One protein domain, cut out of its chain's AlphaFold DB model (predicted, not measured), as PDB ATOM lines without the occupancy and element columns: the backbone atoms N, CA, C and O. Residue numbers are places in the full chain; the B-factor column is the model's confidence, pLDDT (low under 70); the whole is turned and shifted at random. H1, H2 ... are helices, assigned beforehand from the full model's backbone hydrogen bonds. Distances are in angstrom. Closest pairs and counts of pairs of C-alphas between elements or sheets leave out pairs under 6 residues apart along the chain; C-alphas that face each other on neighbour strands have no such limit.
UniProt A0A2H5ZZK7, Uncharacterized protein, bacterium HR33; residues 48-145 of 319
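What this domain is: This is residues 48 to 145 of the 319 residues of an uncharacterized protein of bacterium HR33 (UniProt A0A2H5ZZK7). What shape is this? Long helix H5 is a spine; H3 and H1 run beside it, with H2 between them and H4 near H5's beginning. What builds it? The printed part has 98 residues with five named helices, H1 to H5, class all helix. It is loose, with radius of gyration of the C-alphas 16.4 A and spans 52 by 27 by 17 A.

How they stand to each other: Which is the hub? H5, residues 106 to 139, touches H3, residues 72 to 91, opposite ways at a shallow tilt of 23 degrees; C-alphas 85 and 114 are closest, 3.8 A. How are the backbones? Every O i to N i+4 pair is within hydrogen-bond range in H2, residues 64 to 68, and H3; 28 of 30 are in H5.

Where its parts are: Where does H1 begin? H1, residues 50 to 60, begins at C-alpha 50 (107.668, 135.441, 112.366). How long is H5? It measures 49.5 A; H4 is residues 95 to 98.

The domain as a whole: Any cut? The printed part has no cut. Low confidence? No printed residue is under 70.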
ATOM      1  N   PRO A  48     110.141 135.632 117.638       83.94
ATOM      2  CA  PRO A  48     109.626 136.995 117.601       83.94
ATOM      3  C   PRO A  48     109.715 137.596 116.191       83.94
ATOM      4  O   PRO A  48     110.796 137.666 115.597       83.94
ATOM      5  N   GLY A  49     108.575 138.035 115.651       90.12
ATOM      6  CA  GLY A  49     108.483 138.665 114.337       90.12
ATOM      7  C   GLY A  49     108.242 137.705 113.169       90.12
ATOM      8  O   GLY A  49     108.237 138.168 112.027       90.12
ATOM      9  N   ALA A  50     108.041 136.404 113.407       91.88
ATOM     10  CA  ALA A  50     107.668 135.441 112.366       91.88
ATOM     11  C   ALA A  50     106.380 135.848 111.623       91.88
ATOM     12  O   ALA A  50     106.310 135.692 110.405       91.88
ATOM     13  N   GLU A  51     105.432 136.482 112.325       94.31
ATOM     14  CA  GLU A  51     104.176 137.029 111.785       94.31
ATOM     15  C   GLU A  51     104.366 138.071 110.665       94.31
ATOM     16  O   GLU A  51     103.449 138.335 109.889       94.31
ATOM     17  N   PHE A  52     105.554 138.674 110.581       96.38
ATOM     18  CA  PHE A  52     105.902 139.669 109.570       96.38
ATOM     19  C   PHE A  52     107.005 139.165 108.638       96.38
ATOM     20  O   PHE A  52     106.885 139.277 107.424       96.38
ATOM     21  N   ARG A  53     108.071 138.572 109.189       96.44
ATOM     22  CA  ARG A  53     109.254 138.163 108.417       96.44
ATOM     23  C   ARG A  53     108.958 137.036 107.434       96.44
ATOM     24  O   ARG A  53     109.468 137.090 106.322       96.44
ATOM     25  N   ILE A  54     108.162 136.034 107.818       96.31
ATOM     26  CA  ILE A  54     107.858 134.905 106.925       96.31
ATOM     27  C   ILE A  54     106.949 135.360 105.771       96.31
ATOM     28  O   ILE A  54     107.313 135.111 104.619       96.31
ATOM     29  N   PRO A  55     105.832 136.075 106.014       97.62
ATOM     30  CA  PRO A  55     105.050 136.651 104.923       97.62
ATOM     31  C   PRO A  55     105.835 137.646 104.058       97.62
ATOM     32  O   PRO A  55     105.703 137.608 102.843       97.62
ATOM     33  N   LEU A  56     106.719 138.472 104.635       97.75
ATOM     34  CA  LEU A  56     107.581 139.370 103.855       97.75
ATOM     35  C   LEU A  56     108.570 138.599 102.974       97.75
ATOM     36  O   LEU A  56     108.743 138.934 101.807       97.75
ATOM     37  N   ALA A  57     109.199 137.546 103.498       97.88
ATOM     38  CA  ALA A  57     110.051 136.676 102.691       97.88
ATOM     39  C   ALA A  57     109.250 136.003 101.566       97.88
ATOM     40  O   ALA A  57     109.744 135.886 100.454       97.88
ATOM     41  N   SER A  58     108.003 135.627 101.843       97.88
ATOM     42  CA  SER A  58     107.072 135.029 100.878       97.88
ATOM     43  C   SER A  58     106.600 136.024  99.812       97.88
ATOM     44  O   SER A  58     106.405 135.644  98.664       97.88
ATOM     45  N   LEU A  59     106.470 137.305 100.165       97.94
ATOM     46  CA  LEU A  59     106.188 138.387  99.223       97.94
ATOM     47  C   LEU A  59     107.321 138.542  98.202       97.94
ATOM     48  O   LEU A  59     107.065 138.673  97.011       97.94
ATOM     49  N   LEU A  60     108.568 138.536  98.682       97.94
ATOM     50  CA  LEU A  60     109.762 138.743  97.855       97.94
ATOM     51  C   LEU A  60     110.188 137.480  97.096       97.94
ATOM     52  O   LEU A  60     110.740 137.568  96.004       97.94
ATOM     53  N   ALA A  61     109.942 136.310  97.680       98.19
ATOM     54  CA  ALA A  61     110.243 135.004  97.117       98.19
ATOM     55  C   ALA A  61     109.003 134.097  97.255       98.19
ATOM     56  O   ALA A  61     108.874 133.360  98.244       98.19
ATOM     57  N   PRO A  62     108.083 134.144  96.270       98.50
ATOM     58  CA  PRO A  62     106.831 133.395  96.308       98.50
ATOM     59  C   PRO A  62     107.051 131.900  96.552       98.50
ATOM     60  O   PRO A  62     107.785 131.231  95.823       98.50
ATOM     61  N   GLY A  63     106.404 131.382  97.593       97.75
ATOM     62  CA  GLY A  63     106.443 129.988  98.033       97.75
ATOM     63  C   GLY A  63     107.252 129.740  99.311       97.75
ATOM     64  O   GLY A  63     107.033 128.722  99.966       97.75
ATOM     65  N   VAL A  64     108.148 130.653  99.720       98.12
ATOM     66  CA  VAL A  64     109.050 130.441 100.875       98.12
ATOM     67  C   VAL A  64     108.296 130.088 102.157       98.12
ATOM     68  O   VAL A  64     108.629 129.100 102.811       98.12
ATOM     69  N   GLY A  65     107.260 130.847 102.512       96.19
ATOM     70  CA  GLY A  65     106.457 130.569 103.700       96.19
ATOM     71  C   GLY A  65     105.748 129.224 103.612       96.19
ATOM     72  O   GLY A  65     105.725 128.480 104.585       96.19
ATOM     73  N   GLN A  66     105.242 128.862 102.437       97.19
ATOM     74  CA  GLN A  66     104.594 127.570 102.221       97.19
ATOM     75  C   GLN A  66     105.572 126.409 102.421       97.19
ATOM     76  O   GLN A  66     105.210 125.438 103.081       97.19
ATOM     77  N   TYR A  67     106.814 126.509 101.939       96.69
ATOM     78  CA  TYR A  67     107.838 125.493 102.212       96.69
ATOM     79  C   TYR A  67     108.174 125.401 103.707       96.69
ATOM     80  O   TYR A  67     108.285 124.295 104.234       96.69
ATOM     81  N   ILE A  68     108.272 126.540 104.403       94.50
ATOM     82  CA  ILE A  68     108.507 126.589 105.858       94.50
ATOM     83  C   ILE A  68     107.369 125.902 106.628       94.50
ATOM     84  O   ILE A  68     107.633 125.156 107.567       94.50
ATOM     85  N   TYR A  69     106.119 126.114 106.215       92.44
ATOM     86  CA  TYR A  69     104.933 125.515 106.835       92.44
ATOM     87  C   TYR A  69     104.589 124.115 106.298       92.44
ATOM     88  O   TYR A  69     103.474 123.640 106.503       92.44
ATOM     89  N   GLY A  70     105.509 123.443 105.595       92.75
ATOM     90  CA  GLY A  70     105.299 122.065 105.133       92.75
ATOM     91  C   GLY A  70     104.219 121.909 104.055       92.75
ATOM     92  O   GLY A  70     103.637 120.837 103.923       92.75
ATOM     93  N   ALA A  71     103.957 122.951 103.262       94.44
ATOM     94  CA  ALA A  71     102.994 122.965 102.158       94.44
ATOM     95  C   ALA A  71     103.693 123.059 100.780       94.44
ATOM     96  O   ALA A  71     103.473 124.021 100.037       94.44
ATOM     97  N   PRO A  72     104.539 122.079 100.400       95.50
ATOM     98  CA  PRO A  72     105.423 122.196  99.241       95.50
ATOM     99  C   PRO A  72     104.683 122.311  97.908       95.50
ATOM    100  O   PRO A  72     105.174 122.995  97.018       95.50
ATOM    101  N   LEU A  73     103.500 121.699  97.763       95.06
ATOM    102  CA  LEU A  73     102.699 121.826  96.540       95.06
ATOM    103  C   LEU A  73     102.228 123.268  96.324       95.06
ATOM    104  O   LEU A  73     102.393 123.806  95.235       95.06
ATOM    105  N   MET A  74     101.710 123.924  97.369       95.31
ATOM    106  CA  MET A  74     101.326 125.337  97.285       95.31
ATOM    107  C   MET A  74     102.554 126.226  97.054       95.31
ATOM    108  O   MET A  74     102.506 127.138  96.231       95.31
ATOM    109  N   GLY A  75     103.671 125.927  97.731       96.75
ATOM    110  CA  GLY A  75     104.943 126.611  97.507       96.75
ATOM    111  C   GLY A  75     105.386 126.541  96.046       96.75
ATOM    112  O   GLY A  75     105.642 127.576  95.439       96.75
ATOM    113  N   ALA A  76     105.380 125.342  95.457       97.00
ATOM    114  CA  ALA A  76     105.754 125.114  94.065       97.00
ATOM    115  C   ALA A  76     104.813 125.824  93.088       97.00
ATOM    116  O   ALA A  76     105.284 126.427  92.124       97.00
ATOM    117  N   THR A  77     103.503 125.821  93.352       96.44
ATOM    118  CA  THR A  77     102.519 126.554  92.543       96.44
ATOM    119  C   THR A  77     102.804 128.055  92.535       96.44
ATOM    120  O   THR A  77     102.828 128.669  91.467       96.44
ATOM    121  N   LEU A  78     103.070 128.658  93.697       97.19
ATOM    122  CA  LEU A  78     103.344 130.095  93.810       97.19
ATOM    123  C   LEU A  78     104.700 130.469  93.193       97.19
ATOM    124  O   LEU A  78     104.771 131.424  92.421       97.19
ATOM    125  N   THR A  79     105.752 129.683  93.449       98.19
ATOM    126  CA  THR A  79     107.062 129.860  92.801       98.19
ATOM    127  C   THR A  79     106.947 129.733  91.278       98.19
ATOM    128  O   THR A  79     107.463 130.572  90.543       98.19
ATOM    129  N   GLY A  80     106.241 128.710  90.789       97.69
ATOM    130  CA  GLY A  80     106.023 128.477  89.363       97.69
ATOM    131  C   GLY A  80     105.206 129.586  88.701       97.69
ATOM    132  O   GLY A  80     105.541 130.010  87.598       97.69
ATOM    133  N   THR A  81     104.191 130.114  89.392       97.25
ATOM    134  CA  THR A  81     103.400 131.267  88.925       97.25
ATOM    135  C   THR A  81     104.281 132.506  88.778       97.25
ATOM    136  O   THR A  81     104.224 133.169  87.744       97.25
ATOM    137  N   ALA A  82     105.147 132.782  89.757       97.81
ATOM    138  CA  ALA A  82     106.093 133.890  89.681       97.81
ATOM    139  C   ALA A  82     107.100 133.709  88.532       97.81
ATOM    140  O   ALA A  82     107.330 134.638  87.763       97.81
ATOM    141  N   ALA A  83     107.658 132.506  88.363       98.12
ATOM    142  CA  ALA A  83     108.587 132.208  87.274       98.12
ATOM    143  C   ALA A  83     107.927 132.343  85.891       98.12
ATOM    144  O   ALA A  83     108.515 132.925  84.978       98.12
ATOM    145  N   LEU A  84     106.688 131.858  85.740       97.75
ATOM    146  CA  LEU A  84     105.896 132.034  84.524       97.75
ATOM    147  C   LEU A  84     105.622 133.517  84.252       97.75
ATOM    148  O   LEU A  84     105.830 133.973  83.129       97.75
ATOM    149  N   GLY A  85     105.197 134.270  85.270       97.69
ATOM    150  CA  GLY A  85     104.969 135.710  85.170       97.69
ATOM    151  C   GLY A  85     106.223 136.459  84.719       97.69
ATOM    152  O   GLY A  85     106.171 137.226  83.760       97.69
ATOM    153  N   ALA A  86     107.374 136.155  85.323       98.12
ATOM    154  CA  ALA A  86     108.659 136.721  84.927       98.12
ATOM    155  C   ALA A  86     109.013 136.371  83.473       98.12
ATOM    156  O   ALA A  86     109.439 137.241  82.719       98.12
ATOM    157  N   GLY A  87     108.781 135.129  83.039       98.19
ATOM    158  CA  GLY A  87     108.979 134.722  81.646       98.19
ATOM    159  C   GLY A  87     108.096 135.498  80.661       98.19
ATOM    160  O   GLY A  87     108.581 135.946  79.620       98.19
ATOM    161  N   LEU A  88     106.816 135.706  80.991       97.25
ATOM    162  CA  LEU A  88     105.886 136.498  80.175       97.25
ATOM    163  C   LEU A  88     106.296 137.975  80.113       97.25
ATOM    164  O   LEU A  88     106.290 138.551  79.026       97.25
ATOM    165  N   TYR A  89     106.708 138.544  81.249       97.38
ATOM    166  CA  TYR A  89     107.207 139.914  81.367       97.38
ATOM    167  C   TYR A  89     108.476 140.143  80.532       97.38
ATOM    168  O   TYR A  89     108.560 141.080  79.741       97.38
ATOM    169  N   LEU A  90     109.460 139.250  80.654       97.69
ATOM    170  CA  LEU A  90     110.743 139.351  79.952       97.69
ATOM    171  C   LEU A  90     110.644 139.116  78.439       97.69
ATOM    172  O   LEU A  90     111.541 139.514  77.704       97.69
ATOM    173  N   SER A  91     109.577 138.467  77.971       97.62
ATOM    174  CA  SER A  91     109.355 138.183  76.546       97.62
ATOM    175  C   SER A  91     108.315 139.091  75.880       97.62
ATOM    176  O   SER A  91     108.064 138.940  74.681       97.62
ATOM    177  N   GLY A  92     107.683 139.988  76.641       97.06
ATOM    178  CA  GLY A  92     106.724 140.972  76.145       97.06
ATOM    179  C   GLY A  92     107.374 142.307  75.776       97.06
ATOM    180  O   GLY A  92     108.591 142.468  75.831       97.06
ATOM    181  N   ASP A  93     106.541 143.278  75.414       97.25
ATOM    182  CA  ASP A  93     106.967 144.669  75.258       97.25
ATOM    183  C   ASP A  93     106.948 145.358  76.627       97.25
ATOM    184  O   ASP A  93     105.884 145.550  77.211       97.25
ATOM    185  N   GLN A  94     108.118 145.683  77.174       97.31
ATOM    186  CA  GLN A  94     108.240 146.287  78.506       97.31
ATOM    187  C   GLN A  94     108.014 147.796  78.507       97.31
ATOM    188  O   GLN A  94     107.647 148.339  79.546       97.31
ATOM    189  N   ALA A  95     108.155 148.460  77.355       96.31
ATOM    190  CA  ALA A  95     107.986 149.908  77.259       96.31
ATOM    191  C   ALA A  95     106.552 150.346  77.602       96.31
ATOM    192  O   ALA A  95     106.325 151.491  77.978       96.31
ATOM    193  N   VAL A  96     105.578 149.434  77.519       94.56
ATOM    194  CA  VAL A  96     104.181 149.704  77.891       94.56
ATOM    195  C   VAL A  96     103.977 149.943  79.387       94.56
ATOM    196  O   VAL A  96     102.967 150.523  79.758       94.56
ATOM    197  N   LEU A  97     104.901 149.514  80.257       91.62
ATOM    198  CA  LEU A  97     104.795 149.777  81.699       91.62
ATOM    199  C   LEU A  97     105.139 151.223  82.070       91.62
ATOM    200  O   LEU A  97     104.831 151.655  83.177       91.62
ATOM    201  N   GLU A  98     105.779 151.953  81.159       91.94
ATOM    202  CA  GLU A  98     106.100 153.373  81.314       91.94
ATOM    203  C   GLU A  98     105.004 154.277  80.722       91.94
ATOM    204  O   GLU A  98     105.137 155.498  80.738       91.94
ATOM    205  N   GLN A  99     103.934 153.690  80.174       91.06
ATOM    206  CA  GLN A  99     102.835 154.413  79.538       91.06
ATOM    207  C   GLN A  99     101.670 154.625  80.511       91.06
ATOM    208  O   GLN A  99     101.379 153.779  81.352       91.06
ATOM    209  N   ASP A 100     100.951 155.734  80.325       86.94
ATOM    210  CA  ASP A 100      99.757 156.071  81.115       86.94
ATOM    211  C   ASP A 100      98.502 155.285  80.686       86.94
ATOM    212  O   ASP A 100      97.480 155.318  81.375       86.94
ATOM    213  N   LEU A 101      98.554 154.608  79.534       90.00
ATOM    214  CA  LEU A 101      97.439 153.864  78.948       90.00
ATOM    215  C   LEU A 101      97.707 152.363  78.958       90.00
ATOM    216  O   LEU A 101      98.835 151.905  78.764       90.00
ATOM    217  N   LEU A 102      96.639 151.583  79.118       93.81
ATOM    218  CA  LEU A 102      96.720 150.133  79.038       93.81
ATOM    219  C   LEU A 102      97.006 149.669  77.596       93.81
ATOM    220  O   LEU A 102      96.378 150.144  76.647       93.81
ATOM    221  N   PRO A 103      97.908 148.692  77.390       95.31
ATOM    222  CA  PRO A 103      98.257 148.247  76.051       95.31
ATOM    223  C   PRO A 103      97.115 147.464  75.392       95.31
ATOM    224  O   PRO A 103      96.509 146.566  75.981       95.31
ATOM    225  N   ARG A 104      96.889 147.730  74.101       94.25
ATOM    226  CA  ARG A 104      95.968 146.947  73.253       94.25
ATOM    227  C   ARG A 104      96.625 145.845  72.438       94.25
ATOM    228  O   ARG A 104      95.949 144.940  71.960       94.25
ATOM    229  N   HIS A 105      97.929 145.941  72.204       93.56
ATOM    230  CA  HIS A 105      98.650 144.923  71.446       93.56
ATOM    231  C   HIS A 105      99.075 143.771  72.363       93.56
ATOM    232  O   HIS A 105      99.325 143.948  73.557       93.56
ATOM    233  N   LEU A 106      99.166 142.572  71.788       93.06
ATOM    234  CA  LEU A 106      99.351 141.330  72.541       93.06
ATOM    235  C   LEU A 106     100.660 141.310  73.333       93.06
ATOM    236  O   LEU A 106     100.692 140.805  74.448       93.06
ATOM    237  N   GLU A 107     101.740 141.846  72.769       95.56
ATOM    238  CA  GLU A 107     103.066 141.866  73.392       95.56
ATOM    239  C   GLU A 107     103.086 142.736  74.656       95.56
ATOM    240  O   GLU A 107     103.718 142.364  75.644       95.56
ATOM    241  N   GLY A 108     102.355 143.853  74.651       95.69
ATOM    242  CA  GLY A 108     102.227 144.734  75.805       95.69
ATOM    243  C   GLY A 108     101.326 144.125  76.874       95.69
ATOM    244  O   GLY A 108     101.701 144.054  78.043       95.69
ATOM    245  N   GLN A 109     100.175 143.577  76.469       95.44
ATOM    246  CA  GLN A 109      99.279 142.849  77.376       95.44
ATOM    247  C   GLN A 109      99.976 141.656  78.038       95.44
ATOM    248  O   GLN A 109      99.757 141.384  79.220       95.44
ATOM    249  N   GLN A 110     100.844 140.959  77.301       95.69
ATOM    250  CA  GLN A 110     101.674 139.877  77.825       95.69
ATOM    251  C   GLN A 110     102.640 140.379  78.906       95.69
ATOM    252  O   GLN A 110     102.751 139.739  79.951       95.69
ATOM    253  N   SER A 111     103.297 141.519  78.677       96.69
ATOM    254  CA  SER A 111     104.220 142.129  79.638       96.69
ATOM    255  C   SER A 111     103.514 142.531  80.938       96.69
ATOM    256  O   SER A 111     103.918 142.101  82.020       96.69
ATOM    257  N   VAL A 112     102.387 143.249  80.827       96.19
ATOM    258  CA  VAL A 112     101.543 143.642  81.973       96.19
ATOM    259  C   VAL A 112     101.045 142.414  82.735       96.19
ATOM    260  O   VAL A 112     101.179 142.341  83.954       96.19
ATOM    261  N   THR A 113     100.526 141.412  82.022       96.25
ATOM    262  CA  THR A 113     100.077 140.147  82.625       96.25
ATOM    263  C   THR A 113     101.212 139.456  83.379       96.25
ATOM    264  O   THR A 113     101.011 138.974  84.490       96.25
ATOM    265  N   GLY A 114     102.411 139.415  82.795       96.94
ATOM    266  CA  GLY A 114     103.587 138.832  83.427       96.94
ATOM    267  C   GLY A 114     103.963 139.531  84.732       96.94
ATOM    268  O   GLY A 114     104.129 138.867  85.756       96.94
ATOM    269  N   ALA A 115     104.024 140.865  84.717       97.06
ATOM    270  CA  ALA A 115     104.309 141.670  85.904       97.06
ATOM    271  C   ALA A 115     103.258 141.460  87.008       97.06
ATOM    272  O   ALA A 115     103.610 141.224  88.167       97.06
ATOM    273  N   LEU A 116     101.970 141.457  86.644       96.12
ATOM    274  CA  LEU A 116     100.879 141.207  87.584       96.12
ATOM    275  C   LEU A 116     100.932 139.797  88.177       96.12
ATOM    276  O   LEU A 116     100.701 139.650  89.370       96.12
ATOM    277  N   LEU A 117     101.287 138.767  87.401       97.38
ATOM    278  CA  LEU A 117     101.437 137.400  87.917       97.38
ATOM    279  C   LEU A 117     102.570 137.275  88.942       97.38
ATOM    280  O   LEU A 117     102.412 136.565  89.937       97.38
ATOM    281  N   VAL A 118     103.695 137.969  88.730       97.81
ATOM    282  CA  VAL A 118     104.796 138.014  89.709       97.81
ATOM    283  C   VAL A 118     104.318 138.652  91.012       97.81
ATOM    284  O   VAL A 118     104.480 138.057  92.079       97.81
ATOM    285  N   ALA A 119     103.688 139.829  90.928       97.06
ATOM    286  CA  ALA A 119     103.164 140.534  92.096       97.06
ATOM    287  C   ALA A 119     102.100 139.700  92.830       97.06
ATOM    288  O   ALA A 119     102.169 139.523  94.047       97.06
ATOM    289  N   LEU A 120     101.163 139.114  92.081       97.19
ATOM    290  CA  LEU A 120     100.094 138.265  92.594       97.19
ATOM    291  C   LEU A 120     100.633 137.061  93.367       97.19
ATOM    292  O   LEU A 120     100.162 136.775  94.467       97.19
ATOM    293  N   ALA A 121     101.636 136.375  92.813       98.19
ATOM    294  CA  ALA A 121     102.274 135.242  93.472       98.19
ATOM    295  C   ALA A 121     102.882 135.656  94.820       98.19
ATOM    296  O   ALA A 121     102.700 134.947  95.810       98.19
ATOM    297  N   GLY A 122     103.536 136.820  94.884       98.31
ATOM    298  CA  GLY A 122     104.043 137.387  96.136       98.31
ATOM    299  C   GLY A 122     102.928 137.701  97.131       98.31
ATOM    300  O   GLY A 122     102.986 137.268  98.284       98.31
ATOM    301  N   TYR A 123     101.881 138.401  96.693       98.44
ATOM    302  CA  TYR A 123     100.759 138.779  97.552       98.44
ATOM    303  C   TYR A 123     100.023 137.569  98.133       98.44
ATOM    304  O   TYR A 123      99.808 137.498  99.348       98.44
ATOM    305  N   TYR A 124      99.687 136.580  97.301       98.31
ATOM    306  CA  TYR A 124      99.064 135.341  97.763       98.31
ATOM    307  C   TYR A 124      99.990 134.532  98.661       98.31
ATOM    308  O   TYR A 124      99.536 134.003  99.673       98.31
ATOM    309  N   SER A 125     101.281 134.453  98.331       98.44
ATOM    310  CA  SER A 125     102.249 133.724  99.146       98.44
ATOM    311  C   SER A 125     102.384 134.335 100.539       98.44
ATOM    312  O   SER A 125     102.360 133.597 101.525       98.44
ATOM    313  N   ALA A 126     102.436 135.664 100.642       98.31
ATOM    314  CA  ALA A 126     102.462 136.370 101.916       98.31
ATOM    315  C   ALA A 126     101.174 136.158 102.730       98.31
ATOM    316  O   ALA A 126     101.238 135.815 103.913       98.31
ATOM    317  N   TYR A 127     100.010 136.300 102.092       98.31
ATOM    318  CA  TYR A 127      98.708 136.090 102.725       98.31
ATOM    319  C   TYR A 127      98.516 134.660 103.240       98.31
ATOM    320  O   TYR A 127      98.101 134.453 104.385       98.31
ATOM    321  N   ASP A 128      98.826 133.663 102.411       97.75
ATOM    322  CA  ASP A 128      98.702 132.254 102.774       97.75
ATOM    323  C   ASP A 128      99.713 131.883 103.870       97.75
ATOM    324  O   ASP A 128      99.348 131.200 104.824       97.75
ATOM    325  N   ALA A 129     100.941 132.416 103.830       97.00
ATOM    326  CA  ALA A 129     101.929 132.208 104.888       97.00
ATOM    327  C   ALA A 129     101.477 132.806 106.234       97.00
ATOM    328  O   ALA A 129     101.597 132.150 107.270       97.00
ATOM    329  N   PHE A 130     100.924 134.024 106.235       97.38
ATOM    330  CA  PHE A 130     100.341 134.622 107.441       97.38
ATOM    331  C   PHE A 130      99.157 133.792 107.948       97.38
ATOM    332  O   PHE A 130      99.053 133.509 109.140       97.38
ATOM    333  N   SER A 131      98.294 133.349 107.034       96.12
ATOM    334  CA  SER A 131      97.145 132.514 107.363       96.12
ATOM    335  C   SER A 131      97.574 131.188 107.994       96.12
ATOM    336  O   SER A 131      97.021 130.797 109.018       96.12
ATOM    337  N   ARG A 132      98.578 130.495 107.458       94.69
ATOM    338  CA  ARG A 132      99.061 129.233 108.041       94.69
ATOM    339  C   ARG A 132      99.585 129.405 109.463       94.69
ATOM    340  O   ARG A 132      99.223 128.595 110.299       94.69
ATOM    341  N   GLY A 133     100.314 130.491 109.732       93.88
ATOM    342  CA  GLY A 133     100.828 130.807 111.071       93.88
ATOM    343  C   GLY A 133      99.785 131.333 112.068       93.88
ATOM    344  O   GLY A 133     100.050 131.430 113.266       93.88
ATOM    345  N   LEU A 134      98.598 131.731 111.595       94.75
ATOM    346  CA  LEU A 134      97.604 132.419 112.423       94.75
ATOM    347  C   LEU A 134      97.102 131.590 113.622       94.75
ATOM    348  O   LEU A 134      97.012 132.176 114.700       94.75
ATOM    349  N   PRO A 135      96.784 130.283 113.502       94.00
ATOM    350  CA  PRO A 135      96.337 129.485 114.644       94.00
ATOM    351  C   PRO A 135      97.362 129.447 115.786       94.00
ATOM    352  O   PRO A 135      96.988 129.673 116.937       94.00
ATOM    353  N   GLY A 136      98.650 129.250 115.475       91.81
ATOM    354  CA  GLY A 136      99.725 129.299 116.468       91.81
ATOM    355  C   GLY A 136      99.838 130.672 117.130       91.81
ATOM    356  O   GLY A 136      99.867 130.780 118.354       91.81
ATOM    357  N   LEU A 137      99.782 131.746 116.336       93.50
ATOM    358  CA  LEU A 137      99.794 133.120 116.854       93.50
ATOM    359  C   LEU A 137      98.577 133.423 117.753       93.50
ATOM    360  O   LEU A 137      98.709 134.134 118.749       93.50
ATOM    361  N   GLN A 138      97.400 132.880 117.427       95.06
ATOM    362  CA  GLN A 138      96.186 133.015 118.236       95.06
ATOM    363  C   GLN A 138      96.263 132.236 119.549       95.06
ATOM    364  O   GLN A 138      95.784 132.739 120.567       95.06
ATOM    365  N   ALA A 139      96.919 131.073 119.565       93.31
ATOM    366  CA  ALA A 139      97.200 130.336 120.799       93.31
ATOM    367  C   ALA A 139      98.117 131.126 121.758       93.31
ATOM    368  O   ALA A 139      97.996 130.994 122.974       93.31
ATOM    369  N   GLU A 140      98.971 132.006 121.229       93.44
ATOM    370  CA  GLU A 140      99.781 132.964 122.003       93.44
ATOM    371  C   GLU A 140      99.022 134.254 122.382       93.44
ATOM    372  O   GLU A 140      99.601 135.190 122.935       93.44
ATOM    373  N   GLY A 141      97.727 134.349 122.066       94.75
ATOM    374  CA  GLY A 141      96.892 135.517 122.354       94.75
ATOM    375  C   GLY A 141      97.036 136.682 121.365       94.75
ATOM    376  O   GLY A 141      96.447 137.744 121.585       94.75
ATOM    377  N   LYS A 142      97.783 136.523 120.264       96.38
ATOM    378  CA  LYS A 142      97.882 137.533 119.195       96.38
ATOM    379  C   LYS A 142      96.746 137.368 118.189       96.38
ATOM    380  O   LYS A 142      96.263 136.268 117.965       96.38
ATOM    381  N   TYR A 143      96.330 138.450 117.530       97.38
ATOM    382  CA  TYR A 143      95.330 138.396 116.447       97.38
ATOM    383  C   TYR A 143      93.988 137.745 116.835       97.38
ATOM    384  O   TYR A 143      93.236 137.289 115.970       97.38
ATOM    385  N   SER A 144      93.642 137.734 118.125       97.31
ATOM    386  CA  SER A 144      92.360 137.215 118.631       97.31
ATOM    387  C   SER A 144      91.147 137.991 118.103       97.31
ATOM    388  O   SER A 144      90.025 137.497 118.119       97.31
ATOM    389  N   PHE A 145      91.373 139.198 117.579       98.19
ATOM    390  CA  PHE A 145      90.360 140.014 116.916       98.19
ATOM    391  C   PHE A 145      89.917 139.468 115.546       98.19
ATOM    392  O   PHE A 145      88.865 139.877 115.055       98.19
TER     393      PHE A 145